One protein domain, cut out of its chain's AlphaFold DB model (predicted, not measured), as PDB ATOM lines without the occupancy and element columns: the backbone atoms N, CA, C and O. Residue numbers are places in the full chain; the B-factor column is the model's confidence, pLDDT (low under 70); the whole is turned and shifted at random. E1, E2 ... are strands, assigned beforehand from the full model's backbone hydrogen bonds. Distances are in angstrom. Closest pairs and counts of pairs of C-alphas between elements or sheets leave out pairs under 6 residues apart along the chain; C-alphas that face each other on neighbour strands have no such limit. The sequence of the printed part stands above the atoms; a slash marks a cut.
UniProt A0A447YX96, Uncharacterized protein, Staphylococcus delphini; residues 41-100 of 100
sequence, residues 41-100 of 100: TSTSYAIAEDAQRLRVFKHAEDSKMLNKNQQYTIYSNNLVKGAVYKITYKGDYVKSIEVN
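This is residues 41 to 100 of the 100 residues of an uncharacterized protein of Staphylococcus delphini (UniProt A0A447YX96). One strongly twisted sheet of five strands curls like part of a barrel, an open one, with its edge strands E3 and E5 apart. The link of residues 76 to 83 passes from the edge strand E3 to E4 at one end of the curl, and the long link of residues 60 to 71 loops out at the other end. The printed part has 60 residues with five named strands, E1 to E5 along the chain, and no named helix; the class is all strand. The sheet's order is E3, E2, E1, E4, E5, antiparallel throughout. The whole is compact, with a radius of gyration of the C-alphas of 10.6 A, and rounded, spanning 27 by 24 by 18 A.

E1, residues 41 to 48, is the longest strand at 22.1 A, from C-alpha 41 at (135.280, 143.074, 143.244) to C-alpha 48 at (150.135, 131.935, 131.341). E2, residues 53 to 59, measures 17.2 A, and E4, residues 84 to 90, measures 19.9 A. The edge strands are E3, residues 72 to 75, 10.3 A long, and E5, residues 93 to 99, 18.2 A long, which ends with C-alpha 99 at (150.082, 141.832, 132.887).

E1 and E4 are antiparallel neighbours at 152 degrees; N 44 and O 87 are 2.8 A apart, within hydrogen-bond range, and C-alphas 43 and 88 face each other at 4.6 A. On the other side of E1, E2 is antiparallel at 131 degrees, with N 47 and O 55 at 2.9 A. E1 and E2 form a hairpin. E2 and E3 form another, at 132 degrees, with N 56 and O 72 at 2.8 A. E4 and E5 form the third hairpin, at 155 degrees, with N 88 and O 96 at 2.9 A. E1, E2 and E3 make a meander, each strand the antiparallel neighbour of the one before. With E4 they make a Greek key, four strands in a row in which the first is also the antiparallel neighbour of the fourth. E2 and E5 are apart, and so are E3 and E4. From edge to edge the strands' lines turn by 85 degrees and the way across the sheet turns by 104 degrees.

The two C-alphas farthest apart, those of Ser 63 and Asn 78, are 29.2 A from each other. The link E2 to E3 is long, 12 residues; E3 to E4 is short, and E1 to E2 and E4 to E5 are tight. The printed part has no cut and ends at residue 100, the chain's last. The mean pLDDT of the printed part is 94.1, and no printed residue is under 70.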
ATOM      1  N   THR A  41     134.096 143.201 144.091       94.62
ATOM      2  CA  THR A  41     135.280 143.074 143.244       94.62
ATOM      3  C   THR A  41     136.275 142.165 143.946       94.62
ATOM      4  O   THR A  41     136.533 142.362 145.136       94.62
ATOM      5  N   SER A  42     136.835 141.203 143.222       95.69
ATOM      6  CA  SER A  42     137.924 140.353 143.708       95.69
ATOM      7  C   SER A  42     139.067 140.313 142.701       95.69
ATOM      8  O   SER A  42     138.923 140.713 141.544       95.69
ATOM      9  N   THR A  43     140.250 139.899 143.142       96.31
ATOM     10  CA  THR A  43     141.443 139.830 142.297       96.31
ATOM     11  C   THR A  43     142.122 138.483 142.443       96.31
ATOM     12  O   THR A  43     142.311 137.978 143.540       96.31
ATOM     13  N   SER A  44     142.563 137.906 141.331       96.94
ATOM     14  CA  SER A  44     143.421 136.723 141.343       96.94
ATOM     15  C   SER A  44     144.678 136.934 140.517       96.94
ATOM     16  O   SER A  44     144.725 137.778 139.627       96.94
ATOM     17  N   TYR A  45     145.691 136.128 140.802       96.88
ATOM     18  CA  TYR A  45     146.929 136.064 140.045       96.88
ATOM     19  C   TYR A  45     147.023 134.717 139.342       96.88
ATOM     20  O   TYR A  45     146.787 133.660 139.943       96.88
ATOM     21  N   ALA A  46     147.384 134.763 138.066       97.38
ATOM     22  CA  ALA A  46     147.536 133.588 137.230       97.38
ATOM     23  C   ALA A  46     148.818 133.643 136.413       97.38
ATOM     24  O   ALA A  46     149.340 134.716 136.134       97.38
ATOM     25  N   ILE A  47     149.324 132.478 136.024       97.38
ATOM     26  CA  ILE A  47     150.466 132.352 135.121       97.38
ATOM     27  C   ILE A  47     149.991 131.811 133.776       97.38
ATOM     28  O   ILE A  47     149.221 130.849 133.734       97.38
ATOM     29  N   ALA A  48     150.444 132.417 132.682       97.38
ATOM     30  CA  ALA A  48     150.135 131.935 131.341       97.38
ATOM     31  C   ALA A  48     150.894 130.637 131.042       97.38
ATOM     32  O   ALA A  48     152.126 130.604 131.017       97.38
ATOM     33  N   GLU A  49     150.160 129.555 130.806       97.19
ATOM     34  CA  GLU A  49     150.733 128.258 130.432       97.19
ATOM     35  C   GLU A  49     151.068 128.203 128.934       97.19
ATOM     36  O   GLU A  49     152.032 127.545 128.526       97.19
ATOM     37  N   ASP A  50     150.306 128.943 128.130       96.94
ATOM     38  CA  ASP A  50     150.494 129.165 126.698       96.94
ATOM     39  C   ASP A  50     149.764 130.447 126.252       96.94
ATOM     40  O   ASP A  50     149.436 131.291 127.083       96.94
ATOM     41  N   ALA A  51     149.534 130.604 124.944       94.62
ATOM     42  CA  ALA A  51     148.888 131.773 124.352       94.62
ATOM     43  C   ALA A  51     147.396 131.930 124.699       94.62
ATOM     44  O   ALA A  51     146.817 132.964 124.358       94.62
ATOM     45  N   GLN A  52     146.780 130.932 125.347       95.31
ATOM     46  CA  GLN A  52     145.344 130.903 125.626       95.31
ATOM     47  C   GLN A  52     144.956 130.526 127.059       95.31
ATOM     48  O   GLN A  52     143.851 130.842 127.494       95.31
ATOM     49  N   ARG A  53     145.832 129.856 127.810       96.69
ATOM     50  CA  ARG A  53     145.521 129.339 129.148       96.69
ATOM     51  C   ARG A  53     146.242 130.106 130.248       96.69
ATOM     52  O   ARG A  53     147.467 130.189 130.255       96.69
ATOM     53  N   LEU A  54     145.478 130.580 131.230       96.69
ATOM     54  CA  LEU A  54     145.964 131.144 132.489       96.69
ATOM     55  C   LEU A  54     145.655 130.177 133.628       96.69
ATOM     56  O   LEU A  54     144.489 129.900 133.894       96.69
ATOM     57  N   ARG A  55     146.675 129.702 134.346       97.88
ATOM     58  CA  ARG A  55     146.475 128.931 135.579       97.88
ATOM     59  C   ARG A  55     146.476 129.858 136.783       97.88
ATOM     60  O   ARG A  55     147.515 130.428 137.126       97.88
ATOM     61  N   VAL A  56     145.326 129.981 137.435       97.69
ATOM     62  CA  VAL A  56     145.151 130.761 138.662       97.69
ATOM     63  C   VAL A  56     145.854 130.053 139.812       97.69
ATOM     64  O   VAL A  56     145.639 128.866 140.048       97.69
ATOM     65  N   PHE A  57     146.712 130.782 140.525       97.56
ATOM     66  CA  PHE A  57     147.511 130.231 141.622       97.56
ATOM     67  C   PHE A  57     147.372 130.993 142.942       97.56
ATOM     68  O   PHE A  57     147.898 130.531 143.955       97.56
ATOM     69  N   LYS A  58     146.696 132.146 142.962       97.06
ATOM     70  CA  LYS A  58     146.474 132.934 144.181       97.06
ATOM     71  C   LYS A  58     145.260 133.852 144.025       97.06
ATOM     72  O   LYS A  58     145.137 134.501 142.991       97.06
ATOM     73  N   HIS A  59     144.455 133.982 145.074       97.06
ATOM     74  CA  HIS A  59     143.516 135.095 145.243       97.06
ATOM     75  C   HIS A  59     144.189 136.200 146.063       97.06
ATOM     76  O   HIS A  59     144.941 135.912 146.994       97.06
ATOM     77  N   ALA A  60     144.001 137.465 145.693       95.12
ATOM     78  CA  ALA A  60     144.629 138.597 146.373       95.12
ATOM     79  C   ALA A  60     144.116 138.756 147.812       95.12
ATOM     80  O   ALA A  60     144.846 139.233 148.680       95.12
ATOM     81  N   GLU A  61     142.881 138.322 148.047       91.19
ATOM     82  CA  GLU A  61     142.193 138.305 149.333       91.19
ATOM     83  C   GLU A  61     142.784 137.255 150.284       91.19
ATOM     84  O   GLU A  61     142.678 137.392 151.504       91.19
ATOM     85  N   ASP A  62     143.462 136.246 149.734       91.62
ATOM     86  CA  ASP A  62     144.118 135.194 150.490       91.62
ATOM     87  C   ASP A  62     145.612 135.485 150.682       91.62
ATOM     88  O   ASP A  62     146.361 135.860 149.773       91.62
ATOM     89  N   SER A  63     146.101 135.235 151.898       86.19
ATOM     90  CA  SER A  63     147.526 135.403 152.219       86.19
ATOM     91  C   SER A  63     148.425 134.340 151.577       86.19
ATOM     92  O   SER A  63     149.637 134.539 151.467       86.19
ATOM     93  N   LYS A  64     147.854 133.210 151.143       92.81
ATOM     94  CA  LYS A  64     148.586 132.029 150.673       92.81
ATOM     95  C   LYS A  64     148.291 131.733 149.206       92.81
ATOM     96  O   LYS A  64     147.254 132.108 148.674       92.81
ATOM     97  N   MET A  65     149.224 131.038 148.560       95.19
ATOM     98  CA  MET A  65     148.981 130.456 147.241       95.19
ATOM     99  C   MET A  65     147.991 129.294 147.343       95.19
ATOM    100  O   MET A  65     147.958 128.581 148.348       95.19
ATOM    101  N   LEU A  66     147.241 129.082 146.268       95.69
ATOM    102  CA  LEU A  66     146.379 127.926 146.087       95.69
ATOM    103  C   LEU A  66     147.226 126.659 145.961       95.69
ATOM    104  O   LEU A  66     148.202 126.608 145.200       95.69
ATOM    105  N   ASN A  67     146.819 125.601 146.657       95.94
ATOM    106  CA  ASN A  67     147.411 124.282 146.463       95.94
ATOM    107  C   ASN A  67     147.094 123.770 145.053       95.94
ATOM    108  O   ASN A  67     146.087 124.157 144.470       95.94
ATOM    109  N   LYS A  68     147.899 122.843 144.517       93.94
ATOM    110  CA  LYS A  68     147.741 122.337 143.135       93.94
ATOM    111  C   LYS A  68     146.307 121.907 142.782       93.94
ATOM    112  O   LYS A  68     145.867 122.181 141.678       93.94
ATOM    113  N   ASN A  69     145.580 121.300 143.722       95.69
ATOM    114  CA  ASN A  69     144.207 120.818 143.509       95.69
ATOM    115  C   ASN A  69     143.140 121.928 143.539       95.69
ATOM    116  O   ASN A  69     141.994 121.676 143.195       95.69
ATOM    117  N   GLN A  70     143.498 123.123 144.008       95.69
ATOM    118  CA  GLN A  70     142.631 124.304 144.049       95.69
ATOM    119  C   GLN A  70     142.921 125.261 142.891       95.69
ATOM    120  O   GLN A  70     142.168 126.201 142.670       95.69
ATOM    121  N   GLN A  71     144.027 125.052 142.178       97.44
ATOM    122  CA  GLN A  71     144.356 125.832 140.996       97.44
ATOM    123  C   GLN A  71     143.444 125.420 139.848       97.44
ATOM    124  O   GLN A  71     143.142 124.242 139.668       97.44
ATOM    125  N   TYR A  72     143.036 126.401 139.058       95.88
ATOM    126  CA  TYR A  72     142.138 126.204 137.932       95.88
ATOM    127  C   TYR A  72     142.590 127.053 136.748       95.88
ATOM    128  O   TYR A  72     143.354 128.012 136.900       95.88
ATOM    129  N   THR A  73     142.148 126.666 135.556       95.25
ATOM    130  CA  THR A  73     142.499 127.341 134.309       95.25
ATOM    131  C   THR A  73     141.357 128.244 133.872       95.25
ATOM    132  O   THR A  73     140.208 127.811 133.836       95.25
ATOM    133  N   ILE A  74     141.688 129.474 133.491       92.50
ATOM    134  CA  ILE A  74     140.803 130.343 132.716       92.50
ATOM    135  C   ILE A  74     141.384 130.538 131.314       92.50
ATOM    136  O   ILE A  74     142.587 130.357 131.095       92.50
ATOM    137  N   TYR A  75     140.525 130.917 130.374       91.31
ATOM    138  CA  TYR A  75     140.888 131.088 128.973       91.31
ATOM    139  C   TYR A  75     140.867 132.563 128.583       91.31
ATOM    140  O   TYR A  75     139.978 133.310 128.982       91.31
ATOM    141  N   SER A  76     141.860 132.980 127.808       90.19
ATOM    142  CA  SER A  76     141.955 134.311 127.207       90.19
ATOM    143  C   SER A  76     142.723 134.200 125.888       90.19
ATOM    144  O   SER A  76     143.094 133.104 125.483       90.19
ATOM    145  N   ASN A  77     142.949 135.303 125.186       88.56
ATOM    146  CA  ASN A  77     143.698 135.322 123.931       88.56
ATOM    147  C   ASN A  77     144.969 136.164 124.068       88.56
ATOM    148  O   ASN A  77     145.051 137.042 124.925       88.56
ATOM    149  N   ASN A  78     145.939 135.916 123.181       89.19
ATOM    150  CA  ASN A  78     147.180 136.694 123.053       89.19
ATOM    151  C   ASN A  78     148.038 136.736 124.332       89.19
ATOM    152  O   ASN A  78     148.675 137.745 124.635       89.19
ATOM    153  N   LEU A  79     148.065 135.638 125.087       92.06
ATOM    154  CA  LEU A  79     148.851 135.549 126.314       92.06
ATOM    155  C   LEU A  79     150.338 135.299 126.031       92.06
ATOM    156  O   LEU A  79     150.714 134.591 125.094       92.06
ATOM    157  N   VAL A  80     151.202 135.828 126.896       94.19
ATOM    158  CA  VAL A  80     152.646 135.586 126.848       94.19
ATOM    159  C   VAL A  80     152.992 134.479 127.835       94.19
ATOM    160  O   VAL A  80     152.940 134.681 129.046       94.19
ATOM    161  N   LYS A  81     153.360 133.298 127.326       95.75
ATOM    162  CA  LYS A  81     153.716 132.134 128.153       95.75
ATOM    163  C   LYS A  81     154.738 132.496 129.239       95.75
ATOM    164  O   LYS A  81     155.785 133.066 128.950       95.75
ATOM    165  N   GLY A  82     154.450 132.101 130.477       95.50
ATOM    166  CA  GLY A  82     155.280 132.354 131.656       95.50
ATOM    167  C   GLY A  82     155.055 133.716 132.318       95.50
ATOM    168  O   GLY A  82     155.478 133.884 133.460       95.50
ATOM    169  N   ALA A  83     154.368 134.659 131.662       96.50
ATOM    170  CA  ALA A  83     154.001 135.926 132.285       96.50
ATOM    171  C   ALA A  83     152.908 135.722 133.344       96.50
ATOM    172  O   ALA A  83     152.044 134.844 133.221       96.50
ATOM    173  N   VAL A  84     152.967 136.542 134.394       96.31
ATOM    174  CA  VAL A  84     151.953 136.590 135.445       96.31
ATOM    175  C   VAL A  84     150.948 137.673 135.091       96.31
ATOM    176  O   VAL A  84     151.312 138.775 134.691       96.31
ATOM    177  N   TYR A  85     149.676 137.346 135.249       95.81
ATOM    178  CA  TYR A  85     148.564 138.237 134.989       95.81
ATOM    179  C   TYR A  85     147.775 138.463 136.271       95.81
ATOM    180  O   TYR A  85     147.559 137.538 137.061       95.81
ATOM    181  N   LYS A  86     147.324 139.700 136.447       95.94
ATOM    182  CA  LYS A  86     146.301 140.089 137.406       95.94
ATOM    183  C   LYS A  86     144.945 139.983 136.716       95.94
ATOM    184  O   LYS A  86     144.725 140.581 135.667       95.94
ATOM    185  N   ILE A  87     144.048 139.216 137.318       95.44
ATOM    186  CA  ILE A  87     142.682 139.020 136.844       95.44
ATOM    187  C   ILE A  87     141.756 139.701 137.840       95.44
ATOM    188  O   ILE A  87     141.749 139.339 139.018       95.44
ATOM    189  N   THR A  88     140.992 140.682 137.376       95.00
ATOM    190  CA  THR A  88     139.988 141.371 138.187       95.00
ATOM    191  C   THR A  88     138.624 140.778 137.883       95.00
ATOM    192  O   THR A  88     138.242 140.707 136.717       95.00
ATOM    193  N   TYR A  89     137.878 140.400 138.916       94.19
ATOM    194  CA  TYR A  89     136.518 139.888 138.798       94.19
ATOM    195  C   TYR A  89     135.514 140.863 139.403       94.19
ATOM    196  O   TYR A  89     135.830 141.608 140.338       94.19
ATOM    197  N   LYS A  90     134.284 140.813 138.902       93.38
ATOM    198  CA  LYS A  90     133.118 141.473 139.482       93.38
ATOM    199  C   LYS A  90     132.002 140.440 139.637       93.38
ATOM    200  O   LYS A  90     131.386 140.028 138.658       93.38
ATOM    201  N   GLY A  91     131.763 139.994 140.871       91.19
ATOM    202  CA  GLY A  91     131.013 138.755 141.097       91.19
ATOM    203  C   GLY A  91     131.754 137.577 140.460       91.19
ATOM    204  O   GLY A  91     132.946 137.407 140.708       91.19
ATOM    205  N   ASP A  92     131.066 136.827 139.604       88.81
ATOM    206  CA  ASP A  92     131.632 135.665 138.907       88.81
ATOM    207  C   ASP A  92     132.242 136.001 137.534       88.81
ATOM    208  O   ASP A  92     132.796 135.124 136.877       88.81
ATOM    209  N   TYR A  93     132.164 137.263 137.101       91.06
ATOM    210  CA  TYR A  93     132.581 137.695 135.766       91.06
ATOM    211  C   TYR A  93     133.992 138.275 135.785       91.06
ATOM    212  O   TYR A  93     134.325 139.090 136.651       91.06
ATOM    213  N   VAL A  94     134.813 137.903 134.809       92.25
ATOM    214  CA  VAL A  94     136.115 138.524 134.566       92.25
ATOM    215  C   VAL A  94     135.894 139.915 133.982       92.25
ATOM    216  O   VAL A  94     135.299 140.083 132.933       92.25
ATOM    217  N   LYS A  95     136.409 140.941 134.651       91.38
ATOM    218  CA  LYS A  95     136.306 142.336 134.209       91.38
ATOM    219  C   LYS A  95     137.575 142.836 133.527       91.38
ATOM    220  O   LYS A  95     137.510 143.666 132.629       91.38
ATOM    221  N   SER A  96     138.745 142.369 133.965       92.56
ATOM    222  CA  SER A  96     140.007 142.689 133.291       92.56
ATOM    223  C   SER A  96     141.059 141.602 133.479       92.56
ATOM    224  O   SER A  96     141.067 140.884 134.483       92.56
ATOM    225  N   ILE A  97     141.954 141.492 132.496       92.81
ATOM    226  CA  ILE A  97     143.145 140.640 132.524       92.81
ATOM    227  C   ILE A  97     144.331 141.511 132.107       92.81
ATOM    228  O   ILE A  97     144.436 141.920 130.952       92.81
ATOM    229  N   GLU A  98     145.223 141.793 133.049       93.12
ATOM    230  CA  GLU A  98     146.347 142.718 132.878       93.12
ATOM    231  C   GLU A  98     147.660 142.015 133.225       93.12
ATOM    232  O   GLU A  98     147.698 141.177 134.126       93.12
ATOM    233  N   VAL A  99     148.747 142.335 132.521       89.94
ATOM    234  CA  VAL A  99     150.082 141.832 132.887       89.94
ATOM    235  C   VAL A  99     150.485 142.464 134.222       89.94
ATOM    236  O   VAL A  99     150.373 143.680 134.375       89.94
ATOM    237  N   ASN A 100     150.920 141.638 135.178       78.06
ATOM    238  CA  ASN A 100     151.305 142.061 136.527       78.06
ATOM    239  C   ASN A 100     152.816 142.225 136.692       78.06
ATOM    240  O   ASN A 100     153.557 141.339 136.212       78.06
TER     241      ASN A 100